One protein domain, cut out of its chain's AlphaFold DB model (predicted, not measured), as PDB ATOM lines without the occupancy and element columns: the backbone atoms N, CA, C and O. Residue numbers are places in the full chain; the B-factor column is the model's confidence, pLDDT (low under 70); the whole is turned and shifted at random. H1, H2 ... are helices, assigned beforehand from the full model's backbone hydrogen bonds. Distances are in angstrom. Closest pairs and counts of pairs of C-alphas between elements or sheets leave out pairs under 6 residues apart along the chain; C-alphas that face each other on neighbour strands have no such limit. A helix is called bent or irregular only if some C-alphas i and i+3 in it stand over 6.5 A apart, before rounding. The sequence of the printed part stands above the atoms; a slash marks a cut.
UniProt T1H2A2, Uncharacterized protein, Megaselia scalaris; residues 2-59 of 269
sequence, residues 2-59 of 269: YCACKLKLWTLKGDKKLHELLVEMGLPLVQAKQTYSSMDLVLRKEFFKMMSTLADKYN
ATOM      1  N   TYR A   2     146.542 111.990 116.617       87.00
ATOM      2  CA  TYR A   2     145.386 111.946 115.695       87.00
ATOM      3  C   TYR A   2     145.099 110.561 115.078       87.00
ATOM      4  O   TYR A   2     144.046 109.978 115.331       87.00
ATOM      5  N   CYS A   3     146.070 109.992 114.356       87.00
ATOM      6  CA  CYS A   3     145.927 108.687 113.699       87.00
ATOM      7  C   CYS A   3     145.629 107.562 114.702       87.00
ATOM      8  O   CYS A   3     144.768 106.719 114.461       87.00
ATOM      9  N   ALA A   4     146.305 107.587 115.855       88.44
ATOM     10  CA  ALA A   4     146.114 106.595 116.907       88.44
ATOM     11  C   ALA A   4     144.686 106.624 117.472       88.44
ATOM     12  O   ALA A   4     144.102 105.563 117.688       88.44
ATOM     13  N   CYS A   5     144.108 107.818 117.644       87.56
ATOM     14  CA  CYS A   5     142.732 107.990 118.106       87.56
ATOM     15  C   CYS A   5     141.698 107.521 117.078       87.56
ATOM     16  O   CYS A   5     140.777 106.785 117.428       87.56
ATOM     17  N   LYS A   6     141.859 107.908 115.808       87.25
ATOM     18  CA  LYS A   6     140.914 107.559 114.732       87.25
ATOM     19  C   LYS A   6     140.912 106.061 114.420       87.25
ATOM     20  O   LYS A   6     139.847 105.474 114.233       87.25
ATOM     21  N   LEU A   7     142.087 105.430 114.421       88.00
ATOM     22  CA  LEU A   7     142.234 103.991 114.178       88.00
ATOM     23  C   LEU A   7     142.053 103.138 115.442       88.00
ATOM     24  O   LEU A   7     141.929 101.923 115.324       88.00
ATOM     25  N   LYS A   8     141.992 103.749 116.633       89.75
ATOM     26  CA  LYS A   8     141.862 103.063 117.932       89.75
ATOM     27  C   LYS A   8     142.957 102.014 118.147       89.75
ATOM     28  O   LYS A   8     142.674 100.857 118.467       89.75
ATOM     29  N   LEU A   9     144.211 102.433 117.962       89.94
ATOM     30  CA  LEU A   9     145.387 101.547 117.956       89.94
ATOM     31  C   LEU A   9     145.672 100.858 119.301       89.94
ATOM     32  O   LEU A   9     146.420  99.893 119.334       89.94
ATOM     33  N   TRP A  10     145.054 101.303 120.397       88.38
ATOM     34  CA  TRP A  10     145.102 100.610 121.693       88.38
ATOM     35  C   TRP A  10     144.256  99.323 121.725       88.38
ATOM     36  O   TRP A  10     144.237  98.629 122.731       88.38
ATOM     37  N   THR A  11     143.520  98.998 120.657       89.06
ATOM     38  CA  THR A  11     142.730  97.761 120.558       89.06
ATOM     39  C   THR A  11     143.286  96.826 119.490       89.06
ATOM     40  O   THR A  11     143.725  97.276 118.434       89.06
ATOM     41  N   LEU A  12     143.127  95.512 119.688       89.62
ATOM     42  CA  LEU A  12     143.465  94.498 118.673       89.62
ATOM     43  C   LEU A  12     142.751  94.731 117.329       89.62
ATOM     44  O   LEU A  12     143.279  94.402 116.271       89.62
ATOM     45  N   LYS A  13     141.539  95.305 117.350       90.19
ATOM     46  CA  LYS A  13     140.796  95.656 116.127       90.19
ATOM     47  C   LYS A  13     141.454  96.814 115.377       90.19
ATOM     48  O   LYS A  13     141.515  96.780 114.153       90.19
ATOM     49  N   GLY A  14     141.933  97.821 116.105       89.56
ATOM     50  CA  GLY A  14     142.661  98.944 115.523       89.56
ATOM     51  C   GLY A  14     143.991  98.514 114.918       89.56
ATOM     52  O   GLY A  14     144.321  98.943 113.816       89.56
ATOM     53  N   ASP A  15     144.702  97.603 115.583       90.00
ATOM     54  CA  ASP A  15     145.947  97.040 115.057       90.00
ATOM     55  C   ASP A  15     145.722  96.255 113.753       90.00
ATOM     56  O   ASP A  15     146.422  96.476 112.766       90.00
ATOM     57  N   LYS A  16     144.672  95.423 113.676       92.88
ATOM     58  CA  LYS A  16     144.282  94.766 112.412       92.88
ATOM     59  C   LYS A  16     143.967  95.772 111.306       92.88
ATOM     60  O   LYS A  16     144.452  95.614 110.191       92.88
ATOM     61  N   LYS A  17     143.233  96.843 111.624       91.12
ATOM     62  CA  LYS A  17     142.902  97.910 110.666       91.12
ATOM     63  C   LYS A  17     144.146  98.656 110.166       91.12
ATOM     64  O   LYS A  17     144.193  99.063 109.008       91.12
ATOM     65  N   LEU A  18     145.160  98.827 111.016       91.31
ATOM     66  CA  LEU A  18     146.450  99.387 110.612       91.31
ATOM     67  C   LEU A  18     147.194  98.445 109.659       91.31
ATOM     68  O   LEU A  18     147.729  98.901 108.654       91.31
ATOM     69  N   HIS A  19     147.203  97.141 109.936       91.00
ATOM     70  CA  HIS A  19     147.802  96.162 109.029       91.00
ATOM     71  C   HIS A  19     147.072  96.118 107.679       91.00
ATOM     72  O   HIS A  19     147.730  96.082 106.646       91.00
ATOM     73  N   GLU A  20     145.740  96.202 107.667       91.94
ATOM     74  CA  GLU A  20     144.950  96.335 106.434       91.94
ATOM     75  C   GLU A  20     145.347  97.589 105.639       91.94
ATOM     76  O   GLU A  20     145.595  97.487 104.441       91.94
ATOM     77  N   LEU A  21     145.497  98.746 106.300       91.00
ATOM     78  CA  LEU A  21     145.972  99.982 105.659       91.00
ATOM     79  C   LEU A  21     147.353  99.789 105.014       91.00
ATOM     80  O   LEU A  21     147.577 100.235 103.890       91.00
ATOM     81  N   LEU A  22     148.285  99.134 105.715       90.44
ATOM     82  CA  LEU A  22     149.632  98.871 105.198       90.44
ATOM     83  C   LEU A  22     149.610  97.930 103.987       90.44
ATOM     84  O   LEU A  22     150.369  98.137 103.040       90.44
ATOM     85  N   VAL A  23     148.721  96.933 104.000       91.44
ATOM     86  CA  VAL A  23     148.520  96.005 102.879       91.44
ATOM     87  C   VAL A  23     147.938  96.731 101.668       91.44
ATOM     88  O   VAL A  23     148.456  96.564 100.568       91.44
ATOM     89  N   GLU A  24     146.921  97.577 101.850       90.19
ATOM     90  CA  GLU A  24     146.331  98.358 100.752       90.19
ATOM     91  C   GLU A  24     147.296  99.394 100.167       90.19
ATOM     92  O   GLU A  24     147.263  99.668  98.970       90.19
ATOM     93  N   MET A  25     148.190  99.937 100.995       88.44
ATOM     94  CA  MET A  25     149.281 100.801 100.545       88.44
ATOM     95  C   MET A  25     150.356 100.037  99.758       88.44
ATOM     96  O   MET A  25     151.198 100.654  99.116       88.44
ATOM     97  N   GLY A  26     150.374  98.703  99.827       88.81
ATOM     98  CA  GLY A  26     151.426  97.887  99.226       88.81
ATOM     99  C   GLY A  26     152.777  98.025  99.930       88.81
ATOM    100  O   GLY A  26     153.809  97.744  99.322       88.81
ATOM    101  N   LEU A  27     152.802  98.457 101.199       89.44
ATOM    102  CA  LEU A  27     154.037  98.626 101.964       89.44
ATOM    103  C   LEU A  27     154.387  97.321 102.704       89.44
ATOM    104  O   LEU A  27     153.660  96.924 103.619       89.44
ATOM    105  N   PRO A  28     155.516  96.655 102.388       90.81
ATOM    106  CA  PRO A  28     155.911  95.442 103.093       90.81
ATOM    107  C   PRO A  28     156.153  95.702 104.585       90.81
ATOM    108  O   PRO A  28     156.796  96.686 104.953       90.81
ATOM    109  N   LEU A  29     155.740  94.772 105.453       90.00
ATOM    110  CA  LEU A  29     155.893  94.922 106.909       90.00
ATOM    111  C   LEU A  29     157.361  95.092 107.342       90.00
ATOM    112  O   LEU A  29     157.651  95.799 108.304       90.00
ATOM    113  N   VAL A  30     158.295  94.466 106.618       91.69
ATOM    114  CA  VAL A  30     159.738  94.617 106.862       91.69
ATOM    115  C   VAL A  30     160.183  96.057 106.611       91.69
ATOM    116  O   VAL A  30     160.898  96.614 107.436       91.69
ATOM    117  N   GLN A  31     159.713  96.677 105.524       90.25
ATOM    118  CA  GLN A  31     159.992  98.082 105.216       90.25
ATOM    119  C   GLN A  31     159.321  98.998 106.242       90.25
ATOM    120  O   GLN A  31     159.974  99.889 106.766       90.25
ATOM    121  N   ALA A  32     158.065  98.730 106.617       88.75
ATOM    122  CA  ALA A  32     157.327  99.517 107.610       88.75
ATOM    123  C   ALA A  32     158.004  99.566 108.996       88.75
ATOM    124  O   ALA A  32     157.844 100.544 109.722       88.75
ATOM    125  N   LYS A  33     158.770  98.529 109.362       90.00
ATOM    126  CA  LYS A  33     159.543  98.469 110.615       90.00
ATOM    127  C   LYS A  33     160.931  99.113 110.519       90.00
ATOM    128  O   LYS A  33     161.588  99.277 111.543       90.00
ATOM    129  N   GLN A  34     161.398  99.452 109.318       91.00
ATOM    130  CA  GLN A  34     162.686 100.110 109.113       91.00
ATOM    131  C   GLN A  34     162.569 101.628 109.271       91.00
ATOM    132  O   GLN A  34     161.514 102.229 109.067       91.00
ATOM    133  N   THR A  35     163.686 102.274 109.602       89.75
ATOM    134  CA  THR A  35     163.771 103.736 109.610       89.75
ATOM    135  C   THR A  35     163.460 104.281 108.220       89.75
ATOM    136  O   THR A  35     164.047 103.828 107.239       89.75
ATOM    137  N   TYR A  36     162.611 105.310 108.138       88.75
ATOM    138  CA  TYR A  36     162.199 105.929 106.872       88.75
ATOM    139  C   TYR A  36     163.387 106.259 105.955       88.75
ATOM    140  O   TYR A  36     163.349 105.970 104.768       88.75
ATOM    141  N   SER A  37     164.494 106.779 106.492       87.69
ATOM    142  CA  SER A  37     165.701 107.103 105.713       87.69
ATOM    143  C   SER A  37     166.328 105.913 104.976       87.69
ATOM    144  O   SER A  37     166.968 106.125 103.944       87.69
ATOM    145  N   SER A  38     166.137 104.700 105.496       88.31
ATOM    146  CA  SER A  38     166.675 103.441 104.969       88.31
ATOM    147  C   SER A  38     165.694 102.698 104.058       88.31
ATOM    148  O   SER A  38     166.088 101.711 103.446       88.31
ATOM    149  N   MET A  39     164.442 103.159 103.955       88.75
ATOM    150  CA  MET A  39     163.455 102.573 103.049       88.75
ATOM    151  C   MET A  39     163.825 102.810 101.580       88.75
ATOM    152  O   MET A  39     164.508 103.785 101.224       88.75
ATOM    153  N   ASP A  40     163.291 101.950 100.713       90.00
ATOM    154  CA  ASP A  40     163.442 102.084  99.266       90.00
ATOM    155  C   ASP A  40     162.986 103.473  98.767       90.00
ATOM    156  O   ASP A  40     162.018 104.071  99.246       90.00
ATOM    157  N   LEU A  41     163.726 104.023  97.806       89.00
ATOM    158  CA  LEU A  41     163.500 105.344  97.225       89.00
ATOM    159  C   LEU A  41     162.143 105.451  96.532       89.00
ATOM    160  O   LEU A  41     161.516 106.508  96.619       89.00
ATOM    161  N   VAL A  42     161.701 104.387  95.856       91.56
ATOM    162  CA  VAL A  42     160.407 104.362  95.156       91.56
ATOM    163  C   VAL A  42     159.275 104.494  96.171       91.56
ATOM    164  O   VAL A  42     158.509 105.456  96.118       91.56
ATOM    165  N   LEU A  43     159.275 103.622  97.184       88.62
ATOM    166  CA  LEU A  43     158.286 103.631  98.262       88.62
ATOM    167  C   LEU A  43     158.243 104.981  98.985       88.62
ATOM    168  O   LEU A  43     157.164 105.509  99.231       88.62
ATOM    169  N   ARG A  44     159.397 105.598  99.270       88.81
ATOM    170  CA  ARG A  44     159.445 106.917  99.922       88.81
ATOM    171  C   ARG A  44     158.802 108.036  99.115       88.81
ATOM    172  O   ARG A  44     158.178 108.912  99.712       88.81
ATOM    173  N   LYS A  45     158.993 108.042  97.792       88.81
ATOM    174  CA  LYS A  45     158.419 109.061  96.901       88.81
ATOM    175  C   LYS A  45     156.913 108.882  96.749       88.81
ATOM    176  O   LYS A  45     156.185 109.868  96.707       88.81
ATOM    177  N   GLU A  46     156.453 107.639  96.692       90.62
ATOM    178  CA  GLU A  46     155.040 107.315  96.494       90.62
ATOM    179  C   GLU A  46     154.226 107.354  97.793       90.62
ATOM    180  O   GLU A  46     153.023 107.608  97.746       90.62
ATOM    181  N   PHE A  47     154.870 107.189  98.955       88.88
ATOM    182  CA  PHE A  47     154.226 107.118 100.271       88.88
ATOM    183  C   PHE A  47     153.226 108.249 100.521       88.88
ATOM    184  O   PHE A  47     152.102 108.003 100.949       88.88
ATOM    185  N   PHE A  48     153.612 109.492 100.216       88.25
ATOM    186  CA  PHE A  48     152.744 110.649 100.436       88.25
ATOM    187  C   PHE A  48     151.470 110.585  99.582       88.25
ATOM    188  O   PHE A  48     150.369 110.812 100.084       88.25
ATOM    189  N   LYS A  49     151.607 110.217  98.302       89.00
ATOM    190  CA  LYS A  49     150.477 110.076  97.376       89.00
ATOM    191  C   LYS A  49     149.537 108.960  97.832       89.00
ATOM    192  O   LYS A  49     148.331 109.175  97.891       89.00
ATOM    193  N   MET A  50     150.092 107.804  98.196       87.69
ATOM    194  CA  MET A  50     149.309 106.653  98.657       87.69
ATOM    195  C   MET A  50     148.575 106.949  99.969       87.69
ATOM    196  O   MET A  50     147.398 106.621 100.111       87.69
ATOM    197  N   MET A  51     149.233 107.632 100.911       86.44
ATOM    198  CA  MET A  51     148.596 108.047 102.161       86.44
ATOM    199  C   MET A  51     147.428 109.001 101.904       86.44
ATOM    200  O   MET A  51     146.362 108.808 102.476       86.44
ATOM    201  N   SER A  52     147.592 109.978 101.007       86.81
ATOM    202  CA  SER A  52     146.513 110.907 100.651       86.81
ATOM    203  C   SER A  52     145.305 110.190 100.049       86.81
ATOM    204  O   SER A  52     144.180 110.552 100.367       86.81
ATOM    205  N   THR A  53     145.511 109.164  99.217       87.75
ATOM    206  CA  THR A  53     144.401 108.400  98.622       87.75
ATOM    207  C   THR A  53     143.673 107.509  99.627       87.75
ATOM    208  O   THR A  53     142.467 107.311  99.520       87.75
ATOM    209  N   LEU A  54     144.394 106.960 100.610       87.44
ATOM    210  CA  LEU A  54     143.815 106.072 101.623       87.44
ATOM    211  C   LEU A  54     143.241 106.845 102.818       87.44
ATOM    212  O   LEU A  54     142.428 106.297 103.565       87.44
ATOM    213  N   ALA A  55     143.628 108.108 103.000       87.00
ATOM    214  CA  ALA A  55     143.213 108.917 104.137       87.00
ATOM    215  C   ALA A  55     141.686 109.045 104.245       87.00
ATOM    216  O   ALA A  55     141.120 108.820 105.320       87.00
ATOM    217  N   ASP A  56     141.019 109.301 103.118       86.25
ATOM    218  CA  ASP A  56     139.559 109.421 103.047       86.25
ATOM    219  C   ASP A  56     138.870 108.095 103.389       86.25
ATOM    220  O   ASP A  56     137.916 108.053 104.169       86.25
ATOM    221  N   LYS A  57     139.410 106.978 102.885       87.75
ATOM    222  CA  LYS A  57     138.866 105.636 103.125       87.75
ATOM    223  C   LYS A  57     138.940 105.231 104.601       87.75
ATOM    224  O   LYS A  57     138.029 104.586 105.119       87.75
ATOM    225  N   TYR A  58     140.015 105.609 105.293       85.69
ATOM    226  CA  TYR A  58     140.248 105.242 106.693       85.69
ATOM    227  C   TYR A  58     139.769 106.296 107.706       85.69
ATOM    228  O   TYR A  58     139.950 106.092 108.910       85.69
ATOM    229  N   ASN A  59     139.082 107.352 107.249       85.00
ATOM    230  CA  ASN A  59     138.547 108.448 108.068       85.00
ATOM    231  C   ASN A  59     139.641 109.227 108.830       85.00
ATOM    232  O   ASN A  59     139.513 109.512 110.027       85.00
TER     233      ASN A  59
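What this domain is: This is residues 2 to 59 of the 269 residues of an uncharacterized protein of Megaselia scalaris (UniProt T1H2A2). One long, kinked helix, H4, runs along one side of the domain, and three shorter helices, H1, H2 and H3, are strung along the other side, with few contacts between the helices. H1 and H2 meet in a corner near the beginning of the printed part, H3 is a short turn farther on, and after residues 33 to 40 the chain folds back, so that H4 runs past the other three and ends near the side where H1 and H2 meet. The printed part has 58 residues with four named helices, in the order H1, H2, H3, H4, and no named strand; its class is all helix. The whole is compact, with a radius of gyration of the C-alphas of 11.8 A, and the C-alphas span 31 by 22 by 18 A.

How they stand to each other: H1, residues 2 to 7, touches H2, residues 12 to 24, with 4 pairs of C-alphas within 8 A. The closest C-alphas are those of Leu 7 and Gly 14, 5.2 A apart, and H2 touches H1 with residues 14 to 18 alone. Their lines are about perpendicular, at 80 degrees. H3, residues 29 to 32, is close to H2 but not clearly touching; the closest C-alphas, of Leu 22 and Leu 29, are 7.6 A apart. H4, residues 41 to 57, touches no helix but is near H2: the two are close but not clearly touching, with the C-alphas of Leu 21 and Leu 54 closest at 7.6 A. H2 and H4 run opposite ways at a steep tilt of 57 degrees. H4 is apart from H1 and from H3, and H1 is apart from H3. In H1 and H2 every O i to N i+4 pair is within hydrogen-bond range; in H4 9 of 13 are, and H3 is too short for such a pair.

Where its parts are: H1 begins at C-alpha 2, at (145.386, 111.946, 115.695). H2 measures 18.6 A from first to last C-alpha and begins at C-alpha 12, at (143.465, 94.498, 118.673). H3 measures 4.9 A. H4 is the longest helix, 17 residues and 25.3 A, and ends at C-alpha 57, at (138.866, 105.636, 103.125). It has a kink of 42 degrees near residue 49 and is only just irregular: C-alphas 45 and 48 are 6.9 A apart.

The domain as a whole: The two C-alphas farthest apart are those of Thr 11 and Leu 41, at 32.1 A, while those of Tyr 2 and Asn 59, the first and last printed, are 10.8 A apart. The links H1 to H2 and H2 to H3 are tight, and H3 to H4 is a short link of 8 residues. The printed part has no cut. The mean pLDDT of the printed part is 89.1, and no printed residue is under 70.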